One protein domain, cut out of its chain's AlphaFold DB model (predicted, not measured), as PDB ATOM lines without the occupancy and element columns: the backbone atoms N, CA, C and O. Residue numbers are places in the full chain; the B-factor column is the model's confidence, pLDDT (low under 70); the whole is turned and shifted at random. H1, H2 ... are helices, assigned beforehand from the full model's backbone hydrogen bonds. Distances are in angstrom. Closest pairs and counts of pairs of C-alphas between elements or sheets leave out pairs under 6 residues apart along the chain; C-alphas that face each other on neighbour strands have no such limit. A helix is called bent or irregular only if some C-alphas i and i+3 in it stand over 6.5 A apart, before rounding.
ATOM      1  N   LEU A  16     -19.344 -72.130   5.064       62.19
ATOM      2  CA  LEU A  16     -20.120 -72.027   6.295       62.19
ATOM      3  C   LEU A  16     -20.093 -70.616   6.915       62.19
ATOM      4  O   LEU A  16     -21.046 -70.206   7.582       62.19
ATOM      5  N   ALA A  17     -19.012 -69.856   6.719       60.50
ATOM      6  CA  ALA A  17     -18.929 -68.462   7.148       60.50
ATOM      7  C   ALA A  17     -19.779 -67.551   6.247       60.50
ATOM      8  O   ALA A  17     -20.468 -66.666   6.759       60.50
ATOM      9  N   ILE A  18     -19.805 -67.819   4.937       62.31
ATOM     10  CA  ILE A  18     -20.643 -67.108   3.959       62.31
ATOM     11  C   ILE A  18     -22.128 -67.386   4.224       62.31
ATOM     12  O   ILE A  18     -22.921 -66.445   4.318       62.31
ATOM     13  N   ALA A  19     -22.497 -68.652   4.449       68.44
ATOM     14  CA  ALA A  19     -23.874 -69.062   4.723       68.44
ATOM     15  C   ALA A  19     -24.486 -68.376   5.958       68.44
ATOM     16  O   ALA A  19     -25.700 -68.216   6.031       68.44
ATOM     17  N   ARG A  20     -23.661 -67.941   6.922       70.69
ATOM     18  CA  ARG A  20     -24.126 -67.273   8.150       70.69
ATOM     19  C   ARG A  20     -24.011 -65.753   8.118       70.69
ATOM     20  O   ARG A  20     -24.899 -65.075   8.620       70.69
ATOM     21  N   ARG A  21     -22.933 -65.193   7.558       76.56
ATOM     22  CA  ARG A  21     -22.686 -63.740   7.619       76.56
ATOM     23  C   ARG A  21     -23.552 -62.956   6.641       76.56
ATOM     24  O   ARG A  21     -24.101 -61.924   7.010       76.56
ATOM     25  N   THR A  22     -23.715 -63.465   5.425       80.06
ATOM     26  CA  THR A  22     -24.489 -62.799   4.367       80.06
ATOM     27  C   THR A  22     -25.955 -62.554   4.751       80.06
ATOM     28  O   THR A  22     -26.394 -61.408   4.632       80.06
ATOM     29  N   PRO A  23     -26.715 -63.543   5.276       85.31
ATOM     30  CA  PRO A  23     -28.099 -63.290   5.678       85.31
ATOM     31  C   PRO A  23     -28.200 -62.311   6.851       85.31
ATOM     32  O   PRO A  23     -29.111 -61.492   6.870       85.31
ATOM     33  N   VAL A  24     -27.251 -62.331   7.794       88.94
ATOM     34  CA  VAL A  24     -27.242 -61.381   8.920       88.94
ATOM     35  C   VAL A  24     -26.966 -59.956   8.444       88.94
ATOM     36  O   VAL A  24     -27.659 -59.034   8.868       88.94
ATOM     37  N   LEU A  25     -26.009 -59.759   7.534       87.88
ATOM     38  CA  LEU A  25     -25.738 -58.439   6.955       87.88
ATOM     39  C   LEU A  25     -26.938 -57.917   6.156       87.88
ATOM     40  O   LEU A  25     -27.294 -56.750   6.295       87.88
ATOM     41  N   MET A  26     -27.597 -58.773   5.369       89.69
ATOM     42  CA  MET A  26     -28.810 -58.398   4.632       89.69
ATOM     43  C   MET A  26     -29.978 -58.063   5.559       89.69
ATOM     44  O   MET A  26     -30.687 -57.082   5.324       89.69
ATOM     45  N   ALA A  27     -30.165 -58.841   6.627       91.31
ATOM     46  CA  ALA A  27     -31.184 -58.574   7.633       91.31
ATOM     47  C   ALA A  27     -30.920 -57.239   8.344       91.31
ATOM     48  O   ALA A  27     -31.827 -56.419   8.440       91.31
ATOM     49  N   LEU A  28     -29.679 -56.980   8.771       92.88
ATOM     50  CA  LEU A  28     -29.293 -55.716   9.400       92.88
ATOM     51  C   LEU A  28     -29.492 -54.530   8.453       92.88
ATOM     52  O   LEU A  28     -30.055 -53.515   8.858       92.88
ATOM     53  N   PHE A  29     -29.065 -54.664   7.195       91.88
ATOM     54  CA  PHE A  29     -29.261 -53.633   6.180       91.88
ATOM     55  C   PHE A  29     -30.746 -53.299   6.024       91.88
ATOM     56  O   PHE A  29     -31.128 -52.136   6.108       91.88
ATOM     57  N   SER A  30     -31.581 -54.328   5.869       93.88
ATOM     58  CA  SER A  30     -33.032 -54.181   5.707       93.88
ATOM     59  C   SER A  30     -33.692 -53.577   6.948       93.88
ATOM     60  O   SER A  30     -34.568 -52.727   6.842       93.88
ATOM     61  N   PHE A  31     -33.262 -53.987   8.139       95.38
ATOM     62  CA  PHE A  31     -33.784 -53.459   9.393       95.38
ATOM     63  C   PHE A  31     -33.484 -51.964   9.543       95.38
ATOM     64  O   PHE A  31     -34.383 -51.179   9.829       95.38
ATOM     65  N   VAL A  32     -32.235 -51.560   9.299       94.44
ATOM     66  CA  VAL A  32     -31.810 -50.158   9.404       94.44
ATOM     67  C   VAL A  32     -32.541 -49.283   8.386       94.44
ATOM     68  O   VAL A  32     -32.985 -48.192   8.739       94.44
ATOM     69  N   THR A  33     -32.708 -49.744   7.143       92.94
ATOM     70  CA  THR A  33     -33.416 -48.969   6.111       92.94
ATOM     71  C   THR A  33     -34.902 -48.816   6.420       92.94
ATOM     72  O   THR A  33     -35.426 -47.708   6.309       92.94
ATOM     73  N   LEU A  34     -35.573 -49.884   6.861       94.00
ATOM     74  CA  LEU A  34     -36.985 -49.833   7.248       94.00
ATOM     75  C   LEU A  34     -37.212 -48.957   8.481       94.00
ATOM     76  O   LEU A  34     -38.141 -48.152   8.492       94.00
ATOM     77  N   LEU A  35     -36.357 -49.074   9.498       92.75
ATOM     78  CA  LEU A  35     -36.467 -48.258  10.703       92.75
ATOM     79  C   LEU A  35     -36.256 -46.778  10.381       92.75
ATOM     80  O   LEU A  35     -37.037 -45.939  10.818       92.75
ATOM     81  N   ALA A  36     -35.258 -46.453   9.557       92.12
ATOM     82  CA  ALA A  36     -35.052 -45.086   9.108       92.12
ATOM     83  C   ALA A  36     -36.258 -44.547   8.333       92.12
ATOM     84  O   ALA A  36     -36.684 -43.431   8.604       92.12
ATOM     85  N   ALA A  37     -36.838 -45.333   7.421       90.44
ATOM     86  CA  ALA A  37     -38.040 -44.940   6.690       90.44
ATOM     87  C   ALA A  37     -39.244 -44.717   7.623       90.44
ATOM     88  O   ALA A  37     -40.014 -43.788   7.412       90.44
ATOM     89  N   HIS A  38     -39.384 -45.535   8.669       90.00
ATOM     90  CA  HIS A  38     -40.460 -45.402   9.650       90.00
ATOM     91  C   HIS A  38     -40.297 -44.170  10.550       90.00
ATOM     92  O   HIS A  38     -41.254 -43.437  10.781       90.00
ATOM     93  N   CYS A  39     -39.084 -43.918  11.045       87.31
ATOM     94  CA  CYS A  39     -38.786 -42.765  11.899       87.31
ATOM     95  C   CYS A  39     -38.782 -41.445  11.117       87.31
ATOM     96  O   CYS A  39     -38.987 -40.373  11.687       87.31
ATOM     97  N   ASN A  40     -38.539 -41.511   9.811       83.94
ATOM     98  CA  ASN A  40     -38.488 -40.358   8.936       83.94
ATOM     99  C   ASN A  40     -39.888 -40.033   8.383       83.94
ATOM    100  O   ASN A  40     -40.243 -40.424   7.273       83.94
ATOM    101  N   ASN A  41     -40.690 -39.307   9.170       71.06
ATOM    102  CA  ASN A  41     -42.059 -38.889   8.834       71.06
ATOM    103  C   ASN A  41     -42.084 -37.792   7.741       71.06
ATOM    104  O   ASN A  41     -42.406 -36.637   8.007       71.06
ATOM    105  N   SER A  42     -41.672 -38.151   6.520       65.06
ATOM    106  CA  SER A  42     -41.574 -37.293   5.322       65.06
ATOM    107  C   SER A  42     -40.472 -36.223   5.316       65.06
ATOM    108  O   SER A  42     -40.437 -35.402   4.400       65.06
ATOM    109  N   ALA A  43     -39.542 -36.233   6.275       69.75
ATOM    110  CA  ALA A  43     -38.379 -35.351   6.223       69.75
ATOM    111  C   ALA A  43     -37.288 -35.905   5.285       69.75
ATOM    112  O   ALA A  43     -37.272 -37.078   4.913       69.75
ATOM    113  N   VAL A  44     -36.367 -35.047   4.854       77.88
ATOM    114  CA  VAL A  44     -35.175 -35.490   4.120       77.88
ATOM    115  C   VAL A  44     -34.164 -36.004   5.143       77.88
ATOM    116  O   VAL A  44     -33.868 -35.310   6.116       77.88
ATOM    117  N   LEU A  45     -33.643 -37.218   4.938       84.56
ATOM    118  CA  LEU A  45     -32.575 -37.758   5.782       84.56
ATOM    119  C   LEU A  45     -31.351 -36.831   5.738       84.56
ATOM    120  O   LEU A  45     -31.004 -36.343   4.662       84.56
ATOM    121  N   PRO A  46     -30.668 -36.603   6.871       83.19
ATOM    122  CA  PRO A  46     -29.456 -35.798   6.882       83.19
ATOM    123  C   PRO A  46     -28.384 -36.461   6.012       83.19
ATOM    124  O   PRO A  46     -28.039 -37.626   6.201       83.19
ATOM    125  N   VAL A  47     -27.856 -35.708   5.050       85.44
ATOM    126  CA  VAL A  47     -26.843 -36.182   4.105       85.44
ATOM    127  C   VAL A  47     -25.494 -35.582   4.487       85.44
ATOM    128  O   VAL A  47     -25.275 -34.382   4.316       85.44
ATOM    129  N   ARG A  48     -24.558 -36.398   4.990       83.56
ATOM    130  CA  ARG A  48     -23.212 -35.908   5.325       83.56
ATOM    131  C   ARG A  48     -22.340 -35.808   4.080       83.56
ATOM    132  O   ARG A  48     -21.881 -36.822   3.554       83.56
ATOM    133  N   THR A  49     -22.070 -34.593   3.629       82.94
ATOM    134  CA  THR A  49     -21.186 -34.329   2.490       82.94
ATOM    135  C   THR A  49     -19.740 -34.116   2.940       82.94
ATOM    136  O   THR A  49     -19.467 -33.687   4.063       82.94
ATOM    137  N   ALA A  50     -18.795 -34.455   2.065       82.31
ATOM    138  CA  ALA A  50     -17.381 -34.143   2.243       82.31
ATOM    139  C   ALA A  50     -16.960 -33.113   1.190       82.31
ATOM    140  O   ALA A  50     -17.542 -33.063   0.108       82.31
ATOM    141  N   ALA A  51     -15.912 -32.333   1.467       83.69
ATOM    142  CA  ALA A  51     -15.429 -31.307   0.537       83.69
ATOM    143  C   ALA A  51     -15.041 -31.865  -0.847       83.69
ATOM    144  O   ALA A  51     -15.075 -31.141  -1.834       83.69
ATOM    145  N   TRP A  52     -14.671 -33.147  -0.922       85.69
ATOM    146  CA  TRP A  52     -14.238 -33.807  -2.159       85.69
ATOM    147  C   TRP A  52     -15.328 -34.655  -2.821       85.69
ATOM    148  O   TRP A  52     -15.120 -35.154  -3.923       85.69
ATOM    149  N   TYR A  53     -16.481 -34.833  -2.168       80.62
ATOM    150  CA  TYR A  53     -17.601 -35.581  -2.729       80.62
ATOM    151  C   TYR A  53     -18.929 -35.067  -2.168       80.62
ATOM    152  O   TYR A  53     -19.305 -35.343  -1.020       80.62
ATOM    153  N   ALA A  54     -19.639 -34.314  -3.005       83.44
ATOM    154  CA  ALA A  54     -21.016 -33.932  -2.758       83.44
ATOM    155  C   ALA A  54     -21.918 -35.085  -3.198       83.44
ATOM    156  O   ALA A  54     -21.964 -35.439  -4.373       83.44
ATOM    157  N   LYS A  55     -22.620 -35.683  -2.238       86.69
ATOM    158  CA  LYS A  55     -23.660 -36.670  -2.513       86.69
ATOM    159  C   LYS A  55     -25.022 -35.999  -2.387       86.69
ATOM    160  O   LYS A  55     -25.254 -35.253  -1.438       86.69
ATOM    161  N   GLU A  56     -25.898 -36.263  -3.349       84.19
ATOM    162  CA  GLU A  56     -27.252 -35.692  -3.400       84.19
ATOM    163  C   GLU A  56     -28.264 -36.525  -2.604       84.19
ATOM    164  O   GLU A  56     -29.317 -36.031  -2.213       84.19
ATOM    165  N   VAL A  57     -27.932 -37.793  -2.338       86.94
ATOM    166  CA  VAL A  57     -28.817 -38.763  -1.688       86.94
ATOM    167  C   VAL A  57     -28.119 -39.383  -0.478       86.94
ATOM    168  O   VAL A  57     -26.910 -39.632  -0.498       86.94
ATOM    169  N   ALA A  58     -28.894 -39.639   0.579       89.25
ATOM    170  CA  ALA A  58     -28.432 -40.345   1.769       89.25
ATOM    171  C   ALA A  58     -27.947 -41.762   1.416       89.25
ATOM    172  O   ALA A  58     -28.638 -42.522   0.736       89.25
ATOM    173  N   THR A  59     -26.760 -42.128   1.894       91.25
ATOM    174  CA  THR A  59     -26.223 -43.487   1.778       91.25
ATOM    175  C   THR A  59     -26.585 -44.315   3.005       91.25
ATOM    176  O   THR A  59     -27.024 -43.789   4.025       91.25
ATOM    177  N   PHE A  60     -26.332 -45.626   2.951       90.56
ATOM    178  CA  PHE A  60     -26.548 -46.509   4.100       90.56
ATOM    179  C   PHE A  60     -25.853 -46.018   5.380       90.56
ATOM    180  O   PHE A  60     -26.420 -46.136   6.459       90.56
ATOM    181  N   SER A  61     -24.655 -45.431   5.276       90.75
ATOM    182  CA  SER A  61     -23.947 -44.878   6.436       90.75
ATOM    183  C   SER A  61     -24.679 -43.688   7.061       90.75
ATOM    184  O   SER A  61     -24.692 -43.580   8.283       90.75
ATOM    185  N   ASP A  62     -25.319 -42.827   6.258       91.50
ATOM    186  CA  ASP A  62     -26.158 -41.744   6.791       91.50
ATOM    187  C   ASP A  62     -27.409 -42.302   7.463       91.50
ATOM    188  O   ASP A  62     -27.758 -41.898   8.568       91.50
ATOM    189  N   THR A  63     -28.050 -43.278   6.823       93.44
ATOM    190  CA  THR A  63     -29.223 -43.973   7.358       93.44
ATOM    191  C   THR A  63     -28.907 -44.646   8.696       93.44
ATOM    192  O   THR A  63     -29.665 -44.523   9.656       93.44
ATOM    193  N   LEU A  64     -27.754 -45.313   8.796       93.12
ATOM    194  CA  LEU A  64     -27.280 -45.942  10.025       93.12
ATOM    195  C   LEU A  64     -26.975 -44.906  11.113       93.12
ATOM    196  O   LEU A  64     -27.368 -45.101  12.264       93.12
ATOM    197  N   ALA A  65     -26.305 -43.806  10.762       92.25
ATOM    198  CA  ALA A  65     -26.019 -42.717  11.692       92.25
ATOM    199  C   ALA A  65     -27.316 -42.082  12.222       92.25
ATOM    200  O   ALA A  65     -27.451 -41.871  13.428       92.25
ATOM    201  N   PHE A  66     -28.299 -41.852  11.349       92.06
ATOM    202  CA  PHE A  66     -29.622 -41.355  11.719       92.06
ATOM    203  C   PHE A  66     -30.328 -42.293  12.704       92.06
ATOM    204  O   PHE A  66     -30.766 -41.848  13.764       92.06
ATOM    205  N   VAL A  67     -30.371 -43.595  12.407       91.81
ATOM    206  CA  VAL A  67     -30.981 -44.599  13.292       91.81
ATOM    207  C   VAL A  67     -30.290 -44.643  14.655       91.81
ATOM    208  O   VAL A  67     -30.974 -44.653  15.675       91.81
ATOM    209  N   ARG A  68     -28.950 -44.613  14.705       91.06
ATOM    210  CA  ARG A  68     -28.199 -44.569  15.974       91.06
ATOM    211  C   ARG A  68     -28.614 -43.375  16.831       91.06
ATOM    212  O   ARG A  68     -28.888 -43.541  18.014       91.06
ATOM    213  N   ARG A  69     -28.721 -42.188  16.229       87.81
ATOM    214  CA  ARG A  69     -29.141 -40.972  16.943       87.81
ATOM    215  C   ARG A  69     -30.592 -41.009  17.373       87.81
ATOM    216  O   ARG A  69     -30.892 -40.564  18.475       87.81
ATOM    217  N   TYR A  70     -31.470 -41.537  16.523       88.12
ATOM    218  CA  TYR A  70     -32.867 -41.735  16.875       88.12
ATOM    219  C   TYR A  70     -32.977 -42.614  18.122       88.12
ATOM    220  O   TYR A  70     -33.619 -42.216  19.087       88.12
ATOM    221  N   LEU A  71     -32.272 -43.751  18.144       87.38
ATOM    222  CA  LEU A  71     -32.246 -44.650  19.296       87.38
ATOM    223  C   LEU A  71     -31.670 -43.962  20.543       87.38
ATOM    224  O   LEU A  71     -32.313 -43.985  21.580       87.38
ATOM    225  N   TRP A  72     -30.530 -43.268  20.454       86.06
ATOM    226  CA  TRP A  72     -29.975 -42.534  21.606       86.06
ATOM    227  C   TRP A  72     -30.901 -41.434  22.136       86.06
ATOM    228  O   TRP A  72     -30.904 -41.167  23.332       86.06
ATOM    229  N   GLY A  73     -31.692 -40.803  21.266       78.38
ATOM    230  CA  GLY A  73     -32.669 -39.789  21.661       78.38
ATOM    231  C   GLY A  73     -33.900 -40.354  22.376       78.38
ATOM    232  O   GLY A  73     -34.517 -39.636  23.159       78.38
ATOM    233  N   GLN A  74     -34.253 -41.620  22.132       74.81
ATOM    234  CA  GLN A  74     -35.343 -42.308  22.842       74.81
ATOM    235  C   GLN A  74     -34.915 -42.803  24.228       74.81
ATOM    236  O   GLN A  74     -35.748 -43.107  25.080       74.81
ATOM    237  N   GLU A  75     -33.611 -42.866  24.468       62.09
ATOM    238  CA  GLU A  75     -33.054 -43.640  25.555       62.09
ATOM    239  C   GLU A  75     -32.633 -42.769  26.735       62.09
ATOM    240  O   GLU A  75     -31.485 -42.355  26.896       62.09
ATOM    241  N   SER A  76     -33.585 -42.593  27.650       56.12
ATOM    242  CA  SER A  76     -33.269 -42.526  29.075       56.12
ATOM    243  C   SER A  76     -32.893 -43.935  29.566       56.12
ATOM    244  O   SER A  76     -33.620 -44.519  30.366       56.12
ATOM    245  N   ILE A  89     -24.257 -30.771  30.577       80.31
ATOM    246  CA  ILE A  89     -23.373 -30.550  29.432       80.31
ATOM    247  C   ILE A  89     -24.095 -29.653  28.412       80.31
ATOM    248  O   ILE A  89     -25.288 -29.853  28.157       80.31
ATOM    249  N   PRO A  90     -23.415 -28.665  27.799       88.94
ATOM    250  CA  PRO A  90     -23.996 -27.873  26.722       88.94
ATOM    251  C   PRO A  90     -24.493 -28.760  25.571       88.94
ATOM    252  O   PRO A  90     -23.734 -29.567  25.033       88.94
ATOM    253  N   ARG A  91     -25.749 -28.566  25.149       82.94
ATOM    254  CA  ARG A  91     -26.392 -29.383  24.099       82.94
ATOM    255  C   ARG A  91     -25.577 -29.429  22.809       82.94
ATOM    256  O   ARG A  91     -25.265 -30.505  22.329       82.94
ATOM    257  N   ALA A  92     -25.095 -28.275  22.347       88.12
ATOM    258  CA  ALA A  92     -24.278 -28.185  21.138       88.12
ATOM    259  C   ALA A  92     -22.986 -29.024  21.195       88.12
ATOM    260  O   ALA A  92     -22.501 -29.476  20.160       88.12
ATOM    261  N   PHE A  93     -22.405 -29.223  22.383       88.12
ATOM    262  CA  PHE A  93     -21.231 -30.083  22.541       88.12
ATOM    263  C   PHE A  93     -21.614 -31.563  22.456       88.12
ATOM    264  O   PHE A  93     -20.980 -32.313  21.713       88.12
ATOM    265  N   LEU A  94     -22.688 -31.965  23.145       86.75
ATOM    266  CA  LEU A  94     -23.229 -33.323  23.043       86.75
ATOM    267  C   LEU A  94     -23.656 -33.666  21.615       86.75
ATOM    268  O   LEU A  94     -23.334 -34.745  21.131       86.75
ATOM    269  N   ASP A  95     -24.299 -32.739  20.909       87.56
ATOM    270  CA  ASP A  95     -24.742 -32.946  19.530       87.56
ATOM    271  C   ASP A  95     -23.564 -33.208  18.586       87.56
ATOM    272  O   ASP A  95     -23.654 -34.074  17.716       87.56
ATOM    273  N   ARG A  96     -22.434 -32.515  18.773       88.19
ATOM    274  CA  ARG A  96     -21.206 -32.766  17.998       88.19
ATOM    275  C   ARG A  96     -20.581 -34.116  18.331       88.19
ATOM    276  O   ARG A  96     -20.091 -34.789  17.430       88.19
ATOM    277  N   LEU A  97     -20.601 -34.519  19.600       88.50
ATOM    278  CA  LEU A  97     -20.127 -35.841  20.018       88.50
ATOM    279  C   LEU A  97     -20.989 -36.951  19.420       88.50
ATOM    280  O   LEU A  97     -20.456 -37.875  18.812       88.50
ATOM    281  N   PHE A  98     -22.312 -36.835  19.525       88.69
ATOM    282  CA  PHE A  98     -23.229 -37.790  18.915       88.69
ATOM    283  C   PHE A  98     -23.082 -37.831  17.395       88.69
ATOM    284  O   PHE A  98     -23.110 -38.914  16.828       88.69
ATOM    285  N   GLU A  99     -22.856 -36.695  16.731       88.56
ATOM    286  CA  GLU A  99     -22.533 -36.663  15.298       88.56
ATOM    287  C   GLU A  99     -21.249 -37.446  14.994       88.56
ATOM    288  O   GLU A  99     -21.229 -38.296  14.105       88.56
ATOM    289  N   ALA A 100     -20.179 -37.201  15.752       89.75
ATOM    290  CA  ALA A 100     -18.901 -37.871  15.547       89.75
ATOM    291  C   ALA A 100     -19.012 -39.391  15.748       89.75
ATOM    292  O   ALA A 100     -18.534 -40.156  14.912       89.75
ATOM    293  N   VAL A 101     -19.682 -39.826  16.819       90.12
ATOM    294  CA  VAL A 101     -19.821 -41.247  17.170       90.12
ATOM    295  C   VAL A 101     -20.847 -41.956  16.282       90.12
ATOM    296  O   VAL A 101     -20.656 -43.122  15.947       90.12
ATOM    297  N   ALA A 102     -21.910 -41.281  15.831       88.25
ATOM    298  CA  ALA A 102     -22.902 -41.882  14.936       88.25
ATOM    299  C   ALA A 102     -22.271 -42.375  13.625       88.25
ATOM    300  O   ALA A 102     -22.666 -43.426  13.116       88.25
ATOM    301  N   TYR A 103     -21.259 -41.659  13.132       87.62
ATOM    302  CA  TYR A 103     -20.500 -41.991  11.927       87.62
ATOM    303  C   TYR A 103     -19.207 -42.788  12.188       87.62
ATOM    304  O   TYR A 103     -18.441 -43.007  11.250       87.62
ATOM    305  N   ALA A 104     -18.947 -43.223  13.424       85.69
ATOM    306  CA  ALA A 104     -17.809 -44.090  13.728       85.69
ATOM    307  C   ALA A 104     -18.033 -45.521  13.194       85.69
ATOM    308  O   ALA A 104     -19.173 -46.010  13.168       85.69
TER     309      ALA A 104
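What this domain is: This is residues 16 to 76 and 89 to 104 of the 105 residues of an uncharacterized protein of Magnetococcus marinus (strain ATCC BAA-1437 / JCM 17883 / MC-1) (UniProt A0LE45). A long helix, H1, meets the shorter H2 slantwise with its last part, and on another side of H2 the last part of a third helix, H3, packs on it, so that H2 is in the middle of a loose chain of three helices. Residues 16 to 27 of H1 stick out as an arm, residues 89 to 94 stick out at the start of H3, and residues 40 to 59 make a long loop from H1 to H2. The printed part has 77 residues with three named helices in the order H1, H2, H3 and no named strand; its class is all helix. It is loose, with a radius of gyration of the C-alphas of 14.7 A, and spans 48 by 37 by 26 A.

How they stand to each other: Start at H1, residues 16 to 39, which touches H2, residues 60 to 74, with residues 29 to 39 alone. Their closest C-alphas, those of Ala 36 and Val 67, are 5.9 A apart. They run the same way at a steep tilt of 63 degrees. Next look at residues 64 to 69 of H2, which touch residues 98 to 102 of H3, residues 91 to 102. The closest C-alphas there, of Ala 65 and Ala 102, are 4.6 A apart. H2 and H3 run opposite ways at a steep tilt of 46 degrees. H1 and H3 are apart. In H2 and H3 every O i to N i+4 pair is within hydrogen-bond range; in H1 17 of 20 are.

Where its parts are: Find C-alpha 16 at (-20.120, -72.027, 6.295); from there H1 runs 35.2 A to C-alpha 39. It is neither bent nor irregular, but only just: C-alphas 19 and 22 are 6.3 A apart. H2 begins at C-alpha 60, (-26.548, -46.509, 4.100), and measures 21.1 A. H3 measures 15.9 A and ends at C-alpha 102, (-22.902, -41.882, 14.936).

The domain as a whole: The C-alphas farthest apart, of Leu 16 and Pro 90, are 48.8 A apart. Residues 77 to 88 are not printed, and C-alphas 76 and 89 are 15.5 A apart across the cut. The link from H1 to H2, 20 residues, is long. The model's confidence is under 70 at residues 16 to 19, 42 to 43 and 75 to 76.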